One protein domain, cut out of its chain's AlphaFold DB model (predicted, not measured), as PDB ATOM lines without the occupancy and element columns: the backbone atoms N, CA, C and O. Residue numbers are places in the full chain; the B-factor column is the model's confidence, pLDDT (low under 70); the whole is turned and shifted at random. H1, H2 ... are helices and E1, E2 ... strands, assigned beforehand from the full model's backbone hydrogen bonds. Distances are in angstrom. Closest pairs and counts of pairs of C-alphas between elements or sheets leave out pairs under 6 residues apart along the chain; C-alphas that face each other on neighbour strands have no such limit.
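AT A GLANCE: This is residues 8 to 34 and 47 to 152 of the 170 residues of the protein "Fragment of fumarate reductase, Fe-S protein subunit" of Syntrophobacter sp. SbD1 (UniProt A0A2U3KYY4). Helix H5 runs through the middle of a rounded body, with H2 and H6 on either side of it, each running opposite to it at a small angle, and the long H8 crossing it. H1 lies over H5 on another side than H8, the short helices H3, H4 and H7 gather near the beginning of H5, and the small hairpin of E1 and E2 makes one end of the longest axis. The printed part has 133 residues, with two strands and then eight helices along the chain, E1 E2 H1 H2 H3 H4 H5 H6 H7 H8; the class is mostly helix, and the two-stranded sheet is antiparallel. The whole is compact, with a radius of gyration of the C-alphas of 14.6 A and spans of 45 by 34 by 28 A.

HOW THE PARTS SIT: E1, residues 8 to 10, and E2, residues 13 to 15, form an antiparallel hairpin at 146 degrees; N 13 and O 10 are 2.8 A apart and N 9 and O 13 3.0 A, within hydrogen-bond range. H1, residues 16 to 26, is close to but not clearly touching H5, residues 82 to 94; their closest C-alphas, of Met 23 and Ala 85, are 6.8 A apart. H2, residues 48 to 58, touches H5 at a shallow tilt of 19 degrees, opposite ways, closest at the C-alphas of Leu 57 and Arg 91, 5.6 A. H3, residues 65 to 68, touches residues 82 to 84 of H5, and also H7, residues 123 to 127, where the C-alphas of Cys 66 and Cys 124 come closest, 4.0 A. H4, residues 71 to 75, touches no helix. H6, residues 102 to 109, is close to but not clearly touching H5, at a shallow tilt of 16 degrees. H8, residues 134 to 152, touches H5 with residues 134 to 141, about perpendicular at 74 degrees, closest at the C-alphas of Asn 87 and Gln 137, 6.3 A. Every O i to N i+4 pair is within hydrogen-bond range in H1, H4, H5, H7 and H8, against 6 of 7 in H2 and 3 of 4 in H6; H3 is too short for such a pair.

IN THESE COORDINATES: E1 begins at C-alpha 8, (-9.446, -65.772, -10.983). H1 is 15.4 A from first to last C-alpha, H2 14.8 A, H5 19.2 A, H6 10.5 A and H8 26.2 A. H5 begins at C-alpha 82, (-10.964, -71.374, -28.938), and H8 ends at C-alpha 152, (-25.739, -82.213, -43.745).

THE WHOLE: The two C-alphas farthest apart, of Asp 11 and Lys 151, are 48.5 A apart. Residues 35 to 46 are not printed, and C-alphas 34 and 47 are 21.5 A apart across this cut. The link from H6 to H7, residues 110 to 122, is long. The mean pLDDT of the printed part is 95.8, and no printed residue is under 70.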
ATOM      1  N   LEU A   8     -10.420 -66.376 -11.895       96.94
ATOM      2  CA  LEU A   8      -9.446 -65.772 -10.983       96.94
ATOM      3  C   LEU A   8      -9.427 -66.517  -9.642       96.94
ATOM      4  O   LEU A   8     -10.474 -66.707  -9.024       96.94
ATOM      5  N   ILE A   9      -8.232 -66.905  -9.190       97.62
ATOM      6  CA  ILE A   9      -8.006 -67.456  -7.847       97.62
ATOM      7  C   ILE A   9      -7.570 -66.323  -6.911       97.62
ATOM      8  O   ILE A   9      -8.179 -66.110  -5.866       97.62
ATOM      9  N   GLY A  10      -6.546 -65.566  -7.315       97.56
ATOM     10  CA  GLY A  10      -6.003 -64.429  -6.573       97.56
ATOM     11  C   GLY A  10      -4.744 -63.876  -7.240       97.56
ATOM     12  O   GLY A  10      -3.994 -64.624  -7.864       97.56
ATOM     13  N   ASP A  11      -4.514 -62.569  -7.128       96.81
ATOM     14  CA  ASP A  11      -3.386 -61.853  -7.740       96.81
ATOM     15  C   ASP A  11      -3.239 -62.107  -9.254       96.81
ATOM     16  O   ASP A  11      -4.018 -61.602 -10.066       96.81
ATOM     17  N   LEU A  12      -2.222 -62.879  -9.639       97.94
ATOM     18  CA  LEU A  12      -1.938 -63.288 -11.016       97.94
ATOM     19  C   LEU A  12      -2.272 -64.766 -11.274       97.94
ATOM     20  O   LEU A  12      -2.071 -65.253 -12.385       97.94
ATOM     21  N   SER A  13      -2.773 -65.479 -10.265       98.25
ATOM     22  CA  SER A  13      -3.147 -66.887 -10.349       98.25
ATOM     23  C   SER A  13      -4.567 -67.045 -10.891       98.25
ATOM     24  O   SER A  13      -5.528 -66.495 -10.345       98.25
ATOM     25  N   VAL A  14      -4.699 -67.829 -11.959       98.19
ATOM     26  CA  VAL A  14      -5.975 -68.190 -12.586       98.19
ATOM     27  C   VAL A  14      -6.042 -69.697 -12.803       98.19
ATOM     28  O   VAL A  14      -5.010 -70.353 -12.953       98.19
ATOM     29  N   ASP A  15      -7.250 -70.248 -12.853       97.25
ATOM     30  CA  ASP A  15      -7.474 -71.674 -13.096       97.25
ATOM     31  C   ASP A  15      -7.574 -71.970 -14.601       97.25
ATOM     32  O   ASP A  15      -8.659 -71.984 -15.188       97.25
ATOM     33  N   THR A  16      -6.423 -72.186 -15.241       96.94
ATOM     34  CA  THR A  16      -6.373 -72.698 -16.619       96.94
ATOM     35  C   THR A  16      -6.674 -74.193 -16.684       96.94
ATOM     36  O   THR A  16      -7.301 -74.644 -17.639       96.94
ATOM     37  N   GLY A  17      -6.260 -74.966 -15.676       97.31
ATOM     38  CA  GLY A  17      -6.317 -76.429 -15.689       97.31
ATOM     39  C   GLY A  17      -7.738 -76.972 -15.809       97.31
ATOM     40  O   GLY A  17      -8.004 -77.807 -16.674       97.31
ATOM     41  N   THR A  18      -8.677 -76.457 -15.010       96.50
ATOM     42  CA  THR A  18     -10.087 -76.874 -15.084       96.50
ATOM     43  C   THR A  18     -10.708 -76.507 -16.434       96.50
ATOM     44  O   THR A  18     -11.462 -77.294 -17.010       96.50
ATOM     45  N   TRP A  19     -10.357 -75.339 -16.983       95.69
ATOM     46  CA  TRP A  19     -10.834 -74.904 -18.296       95.69
ATOM     47  C   TRP A  19     -10.327 -75.831 -19.412       95.69
ATOM     48  O   TRP A  19     -11.122 -76.315 -20.219       95.69
ATOM     49  N   PHE A  20      -9.026 -76.148 -19.425       97.25
ATOM     50  CA  PHE A  20      -8.444 -77.061 -20.413       97.25
ATOM     51  C   PHE A  20      -8.999 -78.472 -20.278       97.25
ATOM     52  O   PHE A  20      -9.308 -79.095 -21.290       97.25
ATOM     53  N   ARG A  21      -9.209 -78.955 -19.049       97.06
ATOM     54  CA  ARG A  21      -9.859 -80.244 -18.809       97.06
ATOM     55  C   ARG A  21     -11.255 -80.291 -19.434       97.06
ATOM     56  O   ARG A  21     -11.539 -81.231 -20.168       97.06
ATOM     57  N   SER A  22     -12.078 -79.266 -19.206       95.31
ATOM     58  CA  SER A  22     -13.421 -79.180 -19.794       95.31
ATOM     59  C   SER A  22     -13.380 -79.128 -21.324       95.31
ATOM     60  O   SER A  22     -14.120 -79.849 -21.988       95.31
ATOM     61  N   MET A  23     -12.480 -78.330 -21.906       95.62
ATOM     62  CA  MET A  23     -12.296 -78.270 -23.359       95.62
ATOM     63  C   MET A  23     -11.848 -79.627 -23.928       95.62
ATOM     64  O   MET A  23     -12.421 -80.087 -24.912       95.62
ATOM     65  N   ASN A  24     -10.897 -80.300 -23.273       96.62
ATOM     66  CA  ASN A  24     -10.397 -81.623 -23.655       96.62
ATOM     67  C   ASN A  24     -11.494 -82.693 -23.617       96.62
ATOM     68  O   ASN A  24     -11.525 -83.563 -24.485       96.62
ATOM     69  N   GLU A  25     -12.395 -82.628 -22.638       95.88
ATOM     70  CA  GLU A  25     -13.573 -83.495 -22.569       95.88
ATOM     71  C   GLU A  25     -14.561 -83.192 -23.702       95.88
ATOM     72  O   GLU A  25     -14.999 -84.123 -24.376       95.88
ATOM     73  N   LYS A  26     -14.847 -81.908 -23.975       94.06
ATOM     74  CA  LYS A  26     -15.730 -81.488 -25.079       94.06
ATOM     75  C   LYS A  26     -15.233 -81.992 -26.433       94.06
ATOM     76  O   LYS A  26     -16.025 -82.522 -27.200       94.06
ATOM     77  N   VAL A  27     -13.932 -81.865 -26.721       95.44
ATOM     78  CA  VAL A  27     -13.354 -82.318 -28.004       95.44
ATOM     79  C   VAL A  27     -12.983 -83.798 -28.039       95.44
ATOM     80  O   VAL A  27     -12.451 -84.279 -29.042       95.44
ATOM     81  N   GLN A  28     -13.235 -84.511 -26.940       96.38
ATOM     82  CA  GLN A  28     -12.848 -85.900 -26.746       96.38
ATOM     83  C   GLN A  28     -11.380 -86.135 -27.105       96.38
ATOM     84  O   GLN A  28     -11.047 -86.824 -28.071       96.38
ATOM     85  N   SER A  29     -10.501 -85.470 -26.356       97.38
ATOM     86  CA  SER A  29      -9.072 -85.389 -26.628       97.38
ATOM     87  C   SER A  29      -8.302 -86.673 -26.286       97.38
ATOM     88  O   SER A  29      -7.402 -86.677 -25.443       97.38
ATOM     89  N   TRP A  30      -8.643 -87.760 -26.951       97.38
ATOM     90  CA  TRP A  30      -7.982 -89.056 -26.885       97.38
ATOM     91  C   TRP A  30      -8.151 -89.755 -28.234       97.38
ATOM     92  O   TRP A  30      -8.960 -89.323 -29.052       97.38
ATOM     93  N   ILE A  31      -7.381 -90.817 -28.469       97.25
ATOM     94  CA  ILE A  31      -7.532 -91.644 -29.668       97.25
ATOM     95  C   ILE A  31      -8.835 -92.436 -29.570       97.25
ATOM     96  O   ILE A  31      -9.060 -93.145 -28.588       97.25
ATOM     97  N   HIS A  32      -9.671 -92.335 -30.600       97.25
ATOM     98  CA  HIS A  32     -10.854 -93.181 -30.767       97.25
ATOM     99  C   HIS A  32     -10.520 -94.317 -31.716       97.25
ATOM    100  O   HIS A  32     -10.243 -94.080 -32.887       97.25
ATOM    101  N   THR A  33     -10.530 -95.549 -31.223       95.81
ATOM    102  CA  THR A  33     -10.302 -96.718 -32.067       95.81
ATOM    103  C   THR A  33     -11.025 -97.942 -31.526       95.81
ATOM    104  O   THR A  33     -11.096 -98.143 -30.317       95.81
ATOM    105  N   ASP A  34     -11.508 -98.779 -32.441       94.56
ATOM    106  CA  ASP A  34     -12.044-100.108 -32.142       94.56
ATOM    107  C   ASP A  34     -10.941-101.181 -32.082       94.56
ATOM    108  O   ASP A  34     -11.209-102.350 -31.786       94.56
ATOM    109  N   ASP A  47       4.780 -93.535 -40.871       97.88
ATOM    110  CA  ASP A  47       5.779 -92.739 -41.573       97.88
ATOM    111  C   ASP A  47       6.321 -91.622 -40.665       97.88
ATOM    112  O   ASP A  47       5.564 -90.981 -39.932       97.88
ATOM    113  N   ASN A  48       7.634 -91.380 -40.709       97.88
ATOM    114  CA  ASN A  48       8.267 -90.402 -39.823       97.88
ATOM    115  C   ASN A  48       7.807 -88.968 -40.115       97.88
ATOM    116  O   ASN A  48       7.631 -88.196 -39.178       97.88
ATOM    117  N   ALA A  49       7.572 -88.609 -41.384       98.12
ATOM    118  CA  ALA A  49       7.112 -87.263 -41.717       98.12
ATOM    119  C   ALA A  49       5.714 -87.010 -41.135       98.12
ATOM    120  O   ALA A  49       5.473 -85.969 -40.531       98.12
ATOM    121  N   LEU A  50       4.821 -88.003 -41.214       97.75
ATOM    122  CA  LEU A  50       3.506 -87.927 -40.574       97.75
ATOM    123  C   LEU A  50       3.612 -87.806 -39.044       97.75
ATOM    124  O   LEU A  50       2.898 -87.011 -38.434       97.75
ATOM    125  N   ALA A  51       4.509 -88.569 -38.414       97.94
ATOM    126  CA  ALA A  51       4.731 -88.483 -36.972       97.94
ATOM    127  C   ALA A  51       5.222 -87.088 -36.541       97.94
ATOM    128  O   ALA A  51       4.783 -86.574 -35.510       97.94
ATOM    129  N   GLU A  52       6.091 -86.457 -37.336       98.25
ATOM    130  CA  GLU A  52       6.565 -85.087 -37.110       98.25
ATOM    131  C   GLU A  52       5.448 -84.045 -37.273       98.25
ATOM    132  O   GLU A  52       5.339 -83.142 -36.441       98.25
ATOM    133  N   GLU A  53       4.574 -84.187 -38.275       97.75
ATOM    134  CA  GLU A  53       3.415 -83.300 -38.452       97.75
ATOM    135  C   GLU A  53       2.428 -83.397 -37.274       97.75
ATOM    136  O   GLU A  53       1.975 -82.375 -36.749       97.75
ATOM    137  N   ILE A  54       2.144 -84.616 -36.796       98.12
ATOM    138  CA  ILE A  54       1.321 -84.832 -35.595       98.12
ATOM    139  C   ILE A  54       2.000 -84.201 -34.376       98.12
ATOM    140  O   ILE A  54       1.346 -83.503 -33.593       98.12
ATOM    141  N   TYR A  55       3.308 -84.426 -34.215       98.12
ATOM    142  CA  TYR A  55       4.078 -83.878 -33.104       98.12
ATOM    143  C   TYR A  55       4.016 -82.353 -33.074       98.12
ATOM    144  O   TYR A  55       3.823 -81.794 -31.997       98.12
ATOM    145  N   GLU A  56       4.114 -81.684 -34.226       98.19
ATOM    146  CA  GLU A  56       4.074 -80.222 -34.333       98.19
ATOM    147  C   GLU A  56       2.811 -79.623 -33.694       98.19
ATOM    148  O   GLU A  56       2.894 -78.643 -32.942       98.19
ATOM    149  N   LEU A  57       1.655 -80.251 -33.926       98.00
ATOM    150  CA  LEU A  57       0.381 -79.838 -33.333       98.00
ATOM    151  C   LEU A  57       0.232 -80.296 -31.873       98.00
ATOM    152  O   LEU A  57      -0.419 -79.617 -31.073       98.00
ATOM    153  N   GLU A  58       0.871 -81.404 -31.494       98.00
ATOM    154  CA  GLU A  58       0.856 -81.944 -30.128       98.00
ATOM    155  C   GLU A  58       1.730 -81.145 -29.147       98.00
ATOM    156  O   GLU A  58       1.546 -81.235 -27.935       98.00
ATOM    157  N   ARG A  59       2.628 -80.269 -29.624       98.44
ATOM    158  CA  ARG A  59       3.491 -79.439 -28.751       98.44
ATOM    159  C   ARG A  59       2.738 -78.418 -27.891       98.44
ATOM    160  O   ARG A  59       3.383 -77.607 -27.215       98.44
ATOM    161  N   CYS A  60       1.407 -78.378 -27.956       98.31
ATOM    162  CA  CYS A  60       0.583 -77.519 -27.120       98.31
ATOM    163  C   CYS A  60       0.818 -77.842 -25.641       98.31
ATOM    164  O   CYS A  60       0.640 -78.970 -25.201       98.31
ATOM    165  N   ILE A  61       1.183 -76.820 -24.870       98.25
ATOM    166  CA  ILE A  61       1.459 -76.939 -23.430       98.25
ATOM    167  C   ILE A  61       0.295 -76.457 -22.555       98.25
ATOM    168  O   ILE A  61       0.490 -76.204 -21.374       98.25
ATOM    169  N   GLU A  62      -0.878 -76.222 -23.150       98.19
ATOM    170  CA  GLU A  62      -2.086 -75.790 -22.429       98.19
ATOM    171  C   GLU A  62      -1.866 -74.537 -21.544       98.19
ATOM    172  O   GLU A  62      -2.420 -74.379 -20.460       98.19
ATOM    173  N   CYS A  63      -1.042 -73.596 -22.025       98.06
ATOM    174  CA  CYS A  63      -0.678 -72.383 -21.277       98.06
ATOM    175  C   CYS A  63      -1.798 -71.333 -21.170       98.06
ATOM    176  O   CYS A  63      -1.715 -70.426 -20.350       98.06
ATOM    177  N   GLY A  64      -2.816 -71.405 -22.031       97.25
ATOM    178  CA  GLY A  64      -3.935 -70.458 -22.055       97.25
ATOM    179  C   GLY A  64      -3.677 -69.129 -22.777       97.25
ATOM    180  O   GLY A  64      -4.633 -68.397 -23.022       97.25
ATOM    181  N   CYS A  65      -2.447 -68.823 -23.209       98.12
ATOM    182  CA  CYS A  65      -2.128 -67.550 -23.874       98.12
ATOM    183  C   CYS A  65      -2.994 -67.280 -25.118       98.12
ATOM    184  O   CYS A  65      -3.494 -66.172 -25.299       98.12
ATOM    185  N   CYS A  66      -3.230 -68.301 -25.946       97.88
ATOM    186  CA  CYS A  66      -4.058 -68.176 -27.147       97.88
ATOM    187  C   CYS A  66      -5.548 -67.938 -26.841       97.88
ATOM    188  O   CYS A  66      -6.250 -67.328 -27.645       97.88
ATOM    189  N   VAL A  67      -6.023 -68.404 -25.683       97.00
ATOM    190  CA  VAL A  67      -7.398 -68.208 -25.203       97.00
ATOM    191  C   VAL A  67      -7.545 -66.791 -24.656       97.00
ATOM    192  O   VAL A  67      -8.434 -66.059 -25.082       97.00
ATOM    193  N   ALA A  68      -6.618 -66.374 -23.793       96.62
ATOM    194  CA  ALA A  68      -6.582 -65.038 -23.207       96.62
ATOM    195  C   ALA A  68      -6.486 -63.926 -24.270       96.62
ATOM    196  O   ALA A  68      -7.161 -62.903 -24.156       96.62
ATOM    197  N   ALA A  69      -5.699 -64.145 -25.330       97.12
ATOM    198  CA  ALA A  69      -5.555 -63.210 -26.449       97.12
ATOM    199  C   ALA A  69      -6.770 -63.180 -27.401       97.12
ATOM    200  O   ALA A  69      -6.868 -62.311 -28.268       97.12
ATOM    201  N   CYS A  70      -7.709 -64.125 -27.287       97.50
ATOM    202  CA  CYS A  70      -8.826 -64.237 -28.216       97.50
ATOM    203  C   CYS A  70      -9.976 -63.294 -27.833       97.50
ATOM    204  O   CYS A  70     -10.705 -63.541 -26.872       97.50
ATOM    205  N   GLY A  71     -10.224 -62.259 -28.642       95.69
ATOM    206  CA  GLY A  71     -11.351 -61.340 -28.423       95.69
ATOM    207  C   GLY A  71     -12.717 -62.041 -28.352       95.69
ATOM    208  O   GLY A  71     -13.546 -61.691 -27.517       95.69
ATOM    209  N   LYS A  72     -12.939 -63.094 -29.154       95.31
ATOM    210  CA  LYS A  72     -14.174 -63.897 -29.095       95.31
ATOM    211  C   LYS A  72     -14.316 -64.642 -27.765       95.31
ATOM    212  O   LYS A  72     -15.403 -64.618 -27.199       95.31
ATOM    213  N   ALA A  73     -13.243 -65.249 -27.256       95.19
ATOM    214  CA  ALA A  73     -13.265 -65.915 -25.953       95.19
ATOM    215  C   ALA A  73     -13.537 -64.917 -24.814       95.19
ATOM    216  O   ALA A  73     -14.268 -65.230 -23.887       95.19
ATOM    217  N   ASN A  74     -13.028 -63.685 -24.920       93.62
ATOM    218  CA  ASN A  74     -13.314 -62.620 -23.954       93.62
ATOM    219  C   ASN A  74     -14.789 -62.171 -23.976       93.62
ATOM    220  O   ASN A  74     -15.341 -61.850 -22.929       93.62
ATOM    221  N   MET A  75     -15.435 -62.157 -25.147       92.25
ATOM    222  CA  MET A  75     -16.855 -61.793 -25.283       92.25
ATOM    223  C   MET A  75     -17.822 -62.937 -24.939       92.25
ATOM    224  O   MET A  75     -18.968 -62.678 -24.589       92.25
ATOM    225  N   ALA A  76     -17.385 -64.192 -25.073       89.38
ATOM    226  CA  ALA A  76     -18.198 -65.387 -24.841       89.38
ATOM    227  C   ALA A  76     -17.417 -66.446 -24.028       89.38
ATOM    228  O   ALA A  76     -17.119 -67.522 -24.558       89.38
ATOM    229  N   PRO A  77     -17.071 -66.147 -22.760       78.31
ATOM    230  CA  PRO A  77     -16.131 -66.949 -21.972       78.31
ATOM    231  C   PRO A  77     -16.632 -68.354 -21.620       78.31
ATOM    232  O   PRO A  77     -15.814 -69.244 -21.404       78.31
ATOM    233  N   GLU A  78     -17.949 -68.581 -21.594       73.38
ATOM    234  CA  GLU A  78     -18.518 -69.877 -21.191       73.38
ATOM    235  C   GLU A  78     -18.722 -70.868 -22.352       73.38
ATOM    236  O   GLU A  78     -18.835 -72.073 -22.122       73.38
ATOM    237  N   GLY A  79     -18.727 -70.384 -23.600       79.94
ATOM    238  CA  GLY A  79     -19.093 -71.199 -24.766       79.94
ATOM    239  C   GLY A  79     -17.949 -71.454 -25.743       79.94
ATOM    240  O   GLY A  79     -17.786 -72.568 -26.230       79.94
ATOM    241  N   PHE A  80     -17.123 -70.446 -26.043       92.88
ATOM    242  CA  PHE A  80     -16.212 -70.549 -27.184       92.88
ATOM    243  C   PHE A  80     -15.013 -71.476 -26.920       92.88
ATOM    244  O   PHE A  80     -14.199 -71.224 -26.032       92.88
ATOM    245  N   MET A  81     -14.860 -72.511 -27.750       91.25
ATOM    246  CA  MET A  81     -13.837 -73.551 -27.577       91.25
ATOM    247  C   MET A  81     -12.401 -73.065 -27.858       91.25
ATOM    248  O   MET A  81     -11.433 -73.604 -27.319       91.25
ATOM    249  N   GLY A  82     -12.250 -72.022 -28.680       93.56
ATOM    250  CA  GLY A  82     -10.964 -71.374 -28.938       93.56
ATOM    251  C   GLY A  82     -10.006 -72.148 -29.851       93.56
ATOM    252  O   GLY A  82     -10.235 -73.288 -30.247       93.56
ATOM    253  N   ALA A  83      -8.877 -71.510 -30.176       96.06
ATOM    254  CA  ALA A  83      -7.875 -72.068 -31.091       96.06
ATOM    255  C   ALA A  83      -7.254 -73.384 -30.594       96.06
ATOM    256  O   ALA A  83      -6.822 -74.205 -31.396       96.06
ATOM    257  N   THR A  84      -7.237 -73.608 -29.278       95.19
ATOM    258  CA  THR A  84      -6.741 -74.858 -28.691       95.19
ATOM    259  C   THR A  84      -7.595 -76.066 -29.068       95.19
ATOM    260  O   THR A  84      -7.036 -77.115 -29.377       95.19
ATOM    261  N   ALA A  85      -8.923 -75.924 -29.103       96.19
ATOM    262  CA  ALA A  85      -9.822 -76.995 -29.518       96.19
ATOM    263  C   ALA A  85      -9.623 -77.331 -30.996       96.19
ATOM    264  O   ALA A  85      -9.529 -78.498 -31.368       96.19
ATOM    265  N   PHE A  86      -9.479 -76.302 -31.834       97.12
ATOM    266  CA  PHE A  86      -9.234 -76.482 -33.264       97.12
ATOM    267  C   PHE A  86      -7.886 -77.161 -33.504       97.12
ATOM    268  O   PHE A  86      -7.826 -78.152 -34.217       97.12
ATOM    269  N   ASN A  87      -6.818 -76.717 -32.840       98.00
ATOM    270  CA  ASN A  87      -5.529 -77.399 -32.922       98.00
ATOM    271  C   ASN A  87      -5.616 -78.868 -32.482       98.00
ATOM    272  O   ASN A  87      -5.093 -79.748 -33.159       98.00
ATOM    273  N   ARG A  88      -6.309 -79.145 -31.368       97.94
ATOM    274  CA  ARG A  88      -6.446 -80.509 -30.849       97.94
ATOM    275  C   ARG A  88      -7.209 -81.411 -31.819       97.94
ATOM    276  O   ARG A  88      -6.806 -82.549 -32.030       97.94
ATOM    277  N   ILE A  89      -8.255 -80.898 -32.458       97.44
ATOM    278  CA  ILE A  89      -8.989 -81.633 -33.495       97.44
ATOM    279  C   ILE A  89      -8.137 -81.847 -34.735       97.44
ATOM    280  O   ILE A  89      -8.100 -82.962 -35.236       97.44
ATOM    281  N   ALA A  90      -7.416 -80.831 -35.209       97.25
ATOM    282  CA  ALA A  90      -6.518 -80.983 -36.351       97.25
ATOM    283  C   ALA A  90      -5.466 -82.078 -36.103       97.25
ATOM    284  O   ALA A  90      -5.247 -82.926 -36.965       97.25
ATOM    285  N   ARG A  91      -4.899 -82.110 -34.889       97.69
ATOM    286  CA  ARG A  91      -3.961 -83.143 -34.437       97.69
ATOM    287  C   ARG A  91      -4.551 -84.552 -34.494       97.69
ATOM    288  O   ARG A  91      -3.838 -85.479 -34.864       97.69
ATOM    289  N   PHE A  92      -5.814 -84.745 -34.109       98.12
ATOM    290  CA  PHE A  92      -6.448 -86.069 -34.167       98.12
ATOM    291  C   PHE A  92      -6.951 -86.428 -35.567       98.12
ATOM    292  O   PHE A  92      -6.795 -87.566 -35.981       98.12
ATOM    293  N   MET A  93      -7.451 -85.464 -36.342       96.75
ATOM    294  CA  MET A  93      -7.870 -85.684 -37.733       96.75
ATOM    295  C   MET A  93      -6.730 -86.147 -38.650       96.75
ATOM    296  O   MET A  93      -6.998 -86.693 -39.719       96.75
ATOM    297  N   MET A  94      -5.483 -85.857 -38.279       96.25
ATOM    298  CA  MET A  94      -4.279 -86.285 -38.990       96.25
ATOM    299  C   MET A  94      -3.735 -87.629 -38.484       96.25
ATOM    300  O   MET A  94      -3.014 -88.304 -39.213       96.25
ATOM    301  N   ASP A  95      -4.062 -88.025 -37.253       97.81
ATOM    302  CA  ASP A  95      -3.497 -89.221 -36.639       97.81
ATOM    303  C   ASP A  95      -4.205 -90.485 -37.148       97.81
ATOM    304  O   ASP A  95      -5.387 -90.668 -36.863       97.81
ATOM    305  N   PRO A  96      -3.509 -91.402 -37.848       96.00
ATOM    306  CA  PRO A  96      -4.134 -92.595 -38.421       96.00
ATOM    307  C   PRO A  96      -4.631 -93.587 -37.359       96.00
ATOM    308  O   PRO A  96      -5.349 -94.531 -37.688       96.00
ATOM    309  N   ARG A  97      -4.239 -93.400 -36.094       96.00
ATOM    310  CA  ARG A  97      -4.740 -94.193 -34.970       96.00
ATOM    311  C   ARG A  97      -6.146 -93.763 -34.556       96.00
ATOM    312  O   ARG A  97      -6.853 -94.571 -33.966       96.00
ATOM    313  N   ASP A  98      -6.547 -92.525 -34.845       97.69
ATOM    314  CA  ASP A  98      -7.892 -92.029 -34.566       97.69
ATOM    315  C   ASP A  98      -8.826 -92.346 -35.741       97.69
ATOM    316  O   ASP A  98      -8.583 -91.965 -36.885       97.69
ATOM    317  N   GLN A  99      -9.896 -93.080 -35.460       97.12
ATOM    318  CA  GLN A  99     -10.826 -93.600 -36.460       97.12
ATOM    319  C   GLN A  99     -12.079 -92.734 -36.623       97.12
ATOM    320  O   GLN A  99     -12.969 -93.108 -37.389       97.12
ATOM    321  N   ARG A 100     -12.160 -91.575 -35.952       97.19
ATOM    322  CA  ARG A 100     -13.295 -90.659 -36.124       97.19
ATOM    323  C   ARG A 100     -13.381 -90.158 -37.557       97.19
ATOM    324  O   ARG A 100     -12.415 -89.678 -38.156       97.19
ATOM    325  N   SER A 101     -14.589 -90.188 -38.091       96.25
ATOM    326  CA  SER A 101     -14.931 -89.568 -39.361       96.25
ATOM    327  C   SER A 101     -14.975 -88.040 -39.254       96.25
ATOM    328  O   SER A 101     -15.156 -87.457 -38.185       96.25
ATOM    329  N   THR A 102     -14.863 -87.349 -40.394       95.69
ATOM    330  CA  THR A 102     -15.026 -85.882 -40.434       95.69
ATOM    331  C   THR A 102     -16.404 -85.435 -39.928       95.69
ATOM    332  O   THR A 102     -16.498 -84.365 -39.335       95.69
ATOM    333  N   ASP A 103     -17.445 -86.252 -40.113       94.56
ATOM    334  CA  ASP A 103     -18.794 -85.943 -39.628       94.56
ATOM    335  C   ASP A 103     -18.867 -86.059 -38.088       94.56
ATOM    336  O   ASP A 103     -19.475 -85.211 -37.449       94.56
ATOM    337  N   GLU A 104     -18.158 -87.006 -37.462       95.94
ATOM    338  CA  GLU A 104     -18.048 -87.063 -35.990       95.94
ATOM    339  C   GLU A 104     -17.324 -85.842 -35.411       95.94
ATOM    340  O   GLU A 104     -17.763 -85.281 -34.409       95.94
ATOM    341  N   TYR A 105     -16.259 -85.361 -36.063       96.69
ATOM    342  CA  TYR A 105     -15.636 -84.089 -35.676       96.69
ATOM    343  C   TYR A 105     -16.581 -82.896 -35.876       96.69
ATOM    344  O   TYR A 105     -16.555 -81.950 -35.087       96.69
ATOM    345  N   PHE A 106     -17.424 -82.931 -36.910       96.12
ATOM    346  CA  PHE A 106     -18.415 -81.890 -37.164       96.12
ATOM    347  C   PHE A 106     -19.461 -81.801 -36.049       96.12
ATOM    348  O   PHE A 106     -19.770 -80.694 -35.623       96.12
ATOM    349  N   GLU A 107     -19.941 -82.919 -35.507       93.81
ATOM    350  CA  GLU A 107     -20.879 -82.898 -34.370       93.81
ATOM    351  C   GLU A 107     -20.276 -82.231 -33.119       93.81
ATOM    352  O   GLU A 107     -20.990 -81.636 -32.311       93.81
ATOM    353  N   VAL A 108     -18.948 -82.264 -32.980       93.06
ATOM    354  CA  VAL A 108     -18.233 -81.638 -31.863       93.06
ATOM    355  C   VAL A 108     -18.037 -80.133 -32.078       93.06
ATOM    356  O   VAL A 108     -18.342 -79.342 -31.184       93.06
ATOM    357  N   VAL A 109     -17.518 -79.707 -33.239       94.06
ATOM    358  CA  VAL A 109     -17.110 -78.298 -33.464       94.06
ATOM    359  C   VAL A 109     -17.878 -77.538 -34.528       94.06
ATOM    360  O   VAL A 109     -17.632 -76.348 -34.709       94.06
ATOM    361  N   GLY A 110     -18.815 -78.165 -35.223       94.50
ATOM    362  CA  GLY A 110     -19.619 -77.577 -36.296       94.50
ATOM    363  C   GLY A 110     -20.717 -76.619 -35.825       94.50
ATOM    364  O   GLY A 110     -21.777 -76.560 -36.440       94.50
ATOM    365  N   ASN A 111     -20.489 -75.867 -34.747       93.06
ATOM    366  CA  ASN A 111     -21.459 -74.965 -34.122       93.06
ATOM    367  C   ASN A 111     -20.850 -73.574 -33.826       93.06
ATOM    368  O   ASN A 111     -19.662 -73.329 -34.069       93.06
ATOM    369  N   ASP A 112     -21.673 -72.654 -33.312       92.31
ATOM    370  CA  ASP A 112     -21.297 -71.260 -33.010       92.31
ATOM    371  C   ASP A 112     -20.352 -71.117 -31.807       92.31
ATOM    372  O   ASP A 112     -19.691 -70.088 -31.633       92.31
ATOM    373  N   GLU A 113     -20.272 -72.150 -30.973       92.25
ATOM    374  CA  GLU A 113     -19.297 -72.267 -29.889       92.25
ATOM    375  C   GLU A 113     -17.962 -72.855 -30.385       92.25
ATOM    376  O   GLU A 113     -16.909 -72.619 -29.792       92.25
ATOM    377  N   GLY A 114     -17.993 -73.567 -31.512       93.56
ATOM    378  CA  GLY A 114     -16.863 -74.198 -32.174       93.56
ATOM    379  C   GLY A 114     -16.328 -73.394 -33.362       93.56
ATOM    380  O   GLY A 114     -16.131 -72.178 -33.300       93.56
ATOM    381  N   ILE A 115     -16.022 -74.090 -34.458       95.81
ATOM    382  CA  ILE A 115     -15.240 -73.568 -35.587       95.81
ATOM    383  C   ILE A 115     -15.914 -72.374 -36.276       95.81
ATOM    384  O   ILE A 115     -15.224 -71.458 -36.732       95.81
ATOM    385  N   PHE A 116     -17.250 -72.348 -36.330       95.56
ATOM    386  CA  PHE A 116     -18.001 -71.288 -37.005       95.56
ATOM    387  C   PHE A 116     -18.126 -70.020 -36.158       95.56
ATOM    388  O   PHE A 116     -18.240 -68.929 -36.717       95.56
ATOM    389  N   GLY A 117     -17.968 -70.133 -34.836       94.94
ATOM    390  CA  GLY A 117     -17.856 -68.991 -33.929       94.94
ATOM    391  C   GLY A 117     -16.553 -68.201 -34.059       94.94
ATOM    392  O   GLY A 117     -16.446 -67.092 -33.526       94.94
ATOM    393  N   CYS A 118     -15.541 -68.755 -34.738       96.75
ATOM    394  CA  CYS A 118     -14.246 -68.108 -34.888       96.75
ATOM    395  C   CYS A 118     -14.312 -66.914 -35.853       96.75
ATOM    396  O   CYS A 118     -14.574 -67.054 -37.054       96.75
ATOM    397  N   LEU A 119     -13.970 -65.734 -35.333       96.44
ATOM    398  CA  LEU A 119     -13.945 -64.477 -36.088       96.44
ATOM    399  C   LEU A 119     -12.651 -64.251 -36.889       96.44
ATOM    400  O   LEU A 119     -12.560 -63.266 -37.610       96.44
ATOM    401  N   GLY A 120     -11.646 -65.126 -36.765       96.25
ATOM    402  CA  GLY A 120     -10.383 -64.981 -37.501       96.25
ATOM    403  C   GLY A 120      -9.546 -63.767 -37.077       96.25
ATOM    404  O   GLY A 120      -8.885 -63.167 -37.910       96.25
ATOM    405  N   LEU A 121      -9.574 -63.401 -35.787       97.38
ATOM    406  CA  LEU A 121      -8.811 -62.259 -35.247       97.38
ATOM    407  C   LEU A 121      -7.305 -62.530 -35.101       97.38
ATOM    408  O   LEU A 121      -6.551 -61.601 -34.845       97.38
ATOM    409  N   LEU A 122      -6.892 -63.798 -35.181       97.75
ATOM    410  CA  LEU A 122      -5.501 -64.273 -35.166       97.75
ATOM    411  C   LEU A 122      -4.623 -63.908 -33.954       97.75
ATOM    412  O   LEU A 122      -3.508 -64.401 -33.874       97.75
ATOM    413  N   GLY A 123      -5.129 -63.226 -32.922       97.75
ATOM    414  CA  GLY A 123      -4.352 -62.999 -31.687       97.75
ATOM    415  C   GLY A 123      -3.852 -64.287 -31.004       97.75
ATOM    416  O   GLY A 123      -2.847 -64.278 -30.292       97.75
ATOM    417  N   CYS A 124      -4.522 -65.419 -31.251       98.19
ATOM    418  CA  CYS A 124      -4.067 -66.742 -30.832       98.19
ATOM    419  C   CYS A 124      -2.765 -67.191 -31.514       98.19
ATOM    420  O   CYS A 124      -1.937 -67.796 -30.837       98.19
ATOM    421  N   GLU A 125      -2.604 -66.903 -32.808       98.25
ATOM    422  CA  GLU A 125      -1.406 -67.205 -33.607       98.25
ATOM    423  C   GLU A 125      -0.226 -66.392 -33.069       98.25
ATOM    424  O   GLU A 125       0.772 -66.954 -32.618       98.25
ATOM    425  N   ASP A 126      -0.412 -65.073 -32.989       98.12
ATOM    426  CA  ASP A 126       0.634 -64.111 -32.631       98.12
ATOM    427  C   ASP A 126       1.189 -64.313 -31.213       98.12
ATOM    428  O   ASP A 126       2.349 -64.009 -30.935       98.12
ATOM    429  N   THR A 127       0.363 -64.831 -30.298       98.12
ATOM    430  CA  THR A 127       0.726 -64.981 -28.879       98.12
ATOM    431  C   THR A 127       1.204 -66.396 -28.536       98.12
ATOM    432  O   THR A 127       1.670 -66.632 -27.422       98.12
ATOM    433  N   CYS A 128       1.086 -67.377 -29.439       98.50
ATOM    434  CA  CYS A 128       1.411 -68.764 -29.111       98.50
ATOM    435  C   CYS A 128       2.920 -68.928 -28.827       98.50
ATOM    436  O   CYS A 128       3.730 -68.867 -29.756       98.50
ATOM    437  N   PRO A 129       3.344 -69.237 -27.581       98.44
ATOM    438  CA  PRO A 129       4.771 -69.332 -27.253       98.44
ATOM    439  C   PRO A 129       5.447 -70.533 -27.929       98.44
ATOM    440  O   PRO A 129       6.668 -70.580 -28.067       98.44
ATOM    441  N   LYS A 130       4.647 -71.514 -28.357       98.50
ATOM    442  CA  LYS A 130       5.088 -72.710 -29.074       98.50
ATOM    443  C   LYS A 130       5.038 -72.549 -30.591       98.50
ATOM    444  O   LYS A 130       5.410 -73.504 -31.261       98.50
ATOM    445  N   LYS A 131       4.592 -71.395 -31.113       98.06
ATOM    446  CA  LYS A 131       4.490 -71.099 -32.554       98.06
ATOM    447  C   LYS A 131       3.826 -72.229 -33.348       98.06
ATOM    448  O   LYS A 131       4.308 -72.634 -34.397       98.06
ATOM    449  N   ILE A 132       2.767 -72.790 -32.770       98.12
ATOM    450  CA  ILE A 132       1.925 -73.778 -33.447       98.12
ATOM    451  C   ILE A 132       1.196 -73.041 -34.580       98.12
ATOM    452  O   ILE A 132       0.715 -71.940 -34.307       98.12
ATOM    453  N   PRO A 133       1.082 -73.615 -35.792       97.69
ATOM    454  CA  PRO A 133       0.479 -72.955 -36.955       97.69
ATOM    455  C   PRO A 133      -1.060 -72.906 -36.857       97.69
ATOM    456  O   PRO A 133      -1.783 -73.553 -37.618       97.69
ATOM    457  N   LEU A 134      -1.591 -72.169 -35.878       98.25
ATOM    458  CA  LEU A 134      -3.018 -72.109 -35.540       98.25
ATOM    459  C   LEU A 134      -3.852 -71.483 -36.662       98.25
ATOM    460  O   LEU A 134      -4.981 -71.924 -36.890       98.25
ATOM    461  N   GLN A 135      -3.319 -70.484 -37.369       97.94
ATOM    462  CA  GLN A 135      -3.970 -69.886 -38.537       97.94
ATOM    463  C   GLN A 135      -4.222 -70.936 -39.627       97.94
ATOM    464  O   GLN A 135      -5.336 -71.031 -40.157       97.94
ATOM    465  N   ASP A 136      -3.208 -71.737 -39.949       97.31
ATOM    466  CA  ASP A 136      -3.304 -72.751 -40.997       97.31
ATOM    467  C   ASP A 136      -4.286 -73.850 -40.596       97.31
ATOM    468  O   ASP A 136      -5.169 -74.209 -41.385       97.31
ATOM    469  N   GLN A 137      -4.215 -74.312 -39.341       97.25
ATOM    470  CA  GLN A 137      -5.152 -75.310 -38.820       97.25
ATOM    471  C   GLN A 137      -6.595 -74.797 -38.807       97.25
ATOM    472  O   GLN A 137      -7.507 -75.524 -39.207       97.25
ATOM    473  N   LEU A 138      -6.825 -73.531 -38.440       97.50
ATOM    474  CA  LEU A 138      -8.143 -72.901 -38.548       97.50
ATOM    475  C   LEU A 138      -8.645 -72.920 -39.997       97.50
ATOM    476  O   LEU A 138      -9.794 -73.288 -40.244       97.50
ATOM    477  N   GLY A 139      -7.799 -72.546 -40.958       97.25
ATOM    478  CA  GLY A 139      -8.153 -72.538 -42.375       97.25
ATOM    479  C   GLY A 139      -8.515 -73.928 -42.904       97.25
ATOM    480  O   GLY A 139      -9.527 -74.085 -43.592       97.25
ATOM    481  N   ILE A 140      -7.714 -74.943 -42.572       95.69
ATOM    482  CA  ILE A 140      -7.946 -76.340 -42.971       95.69
ATOM    483  C   ILE A 140      -9.253 -76.859 -42.368       95.69
ATOM    484  O   ILE A 140     -10.119 -77.343 -43.105       95.69
ATOM    485  N   LEU A 141      -9.425 -76.722 -41.053       96.31
ATOM    486  CA  LEU A 141     -10.601 -77.229 -40.357       96.31
ATOM    487  C   LEU A 141     -11.876 -76.521 -40.786       96.31
ATOM    488  O   LEU A 141     -12.862 -77.187 -41.090       96.31
ATOM    489  N   ARG A 142     -11.867 -75.189 -40.895       96.50
ATOM    490  CA  ARG A 142     -13.055 -74.429 -41.302       96.50
ATOM    491  C   ARG A 142     -13.538 -74.828 -42.697       96.50
ATOM    492  O   ARG A 142     -14.746 -74.917 -42.905       96.50
ATOM    493  N   ARG A 143     -12.626 -75.134 -43.631       96.31
ATOM    494  CA  ARG A 143     -12.990 -75.685 -44.950       96.31
ATOM    495  C   ARG A 143     -13.621 -77.069 -44.830       96.31
ATOM    496  O   ARG A 143     -14.702 -77.276 -45.372       96.31
ATOM    497  N   LYS A 144     -12.982 -78.000 -44.109       95.94
ATOM    498  CA  LYS A 144     -13.504 -79.367 -43.916       95.94
ATOM    499  C   LYS A 144     -14.896 -79.358 -43.274       95.94
ATOM    500  O   LYS A 144     -15.813 -79.975 -43.804       95.94
ATOM    501  N   MET A 145     -15.068 -78.589 -42.201       96.00
ATOM    502  CA  MET A 145     -16.345 -78.454 -41.498       96.00
ATOM    503  C   MET A 145     -17.402 -77.748 -42.355       96.00
ATOM    504  O   MET A 145     -18.565 -78.132 -42.319       96.00
ATOM    505  N   GLY A 146     -17.014 -76.768 -43.178       94.56
ATOM    506  CA  GLY A 146     -17.915 -76.143 -44.151       94.56
ATOM    507  C   GLY A 146     -18.458 -77.139 -45.184       94.56
ATOM    508  O   GLY A 146     -19.653 -77.127 -45.476       94.56
ATOM    509  N   PHE A 147     -17.624 -78.055 -45.688       93.12
ATOM    510  CA  PHE A 147     -18.094 -79.128 -46.575       93.12
ATOM    511  C   PHE A 147     -19.051 -80.097 -45.867       93.12
ATOM    512  O   PHE A 147     -20.086 -80.445 -46.442       93.12
ATOM    513  N   SER A 148     -18.761 -80.490 -44.622       92.50
ATOM    514  CA  SER A 148     -19.690 -81.301 -43.821       92.50
ATOM    515  C   SER A 148     -21.014 -80.570 -43.584       92.50
ATOM    516  O   SER A 148     -22.069 -81.152 -43.817       92.50
ATOM    517  N   GLN A 149     -21.001 -79.273 -43.263       91.06
ATOM    518  CA  GLN A 149     -22.229 -78.483 -43.103       91.06
ATOM    519  C   GLN A 149     -23.105 -78.520 -44.362       91.06
ATOM    520  O   GLN A 149     -24.311 -78.748 -44.277       91.06
ATOM    521  N   VAL A 150     -22.498 -78.349 -45.540       91.31
ATOM    522  CA  VAL A 150     -23.200 -78.425 -46.828       91.31
ATOM    523  C   VAL A 150     -23.804 -79.817 -47.041       91.31
ATOM    524  O   VAL A 150     -24.979 -79.930 -47.386       91.31
ATOM    525  N   LYS A 151     -23.041 -80.886 -46.784       89.00
ATOM    526  CA  LYS A 151     -23.517 -82.276 -46.886       89.00
ATOM    527  C   LYS A 151     -24.711 -82.543 -45.960       89.00
ATOM    528  O   LYS A 151     -25.695 -83.142 -46.395       89.00
ATOM    529  N   HIS A 152     -24.646 -82.081 -44.711       84.44
ATOM    530  CA  HIS A 152     -25.739 -82.213 -43.745       84.44
ATOM    531  C   HIS A 152     -26.974 -81.419 -44.188       84.44
ATOM    532  O   HIS A 152     -28.085 -81.943 -44.147       84.44
TER     533      HIS A 152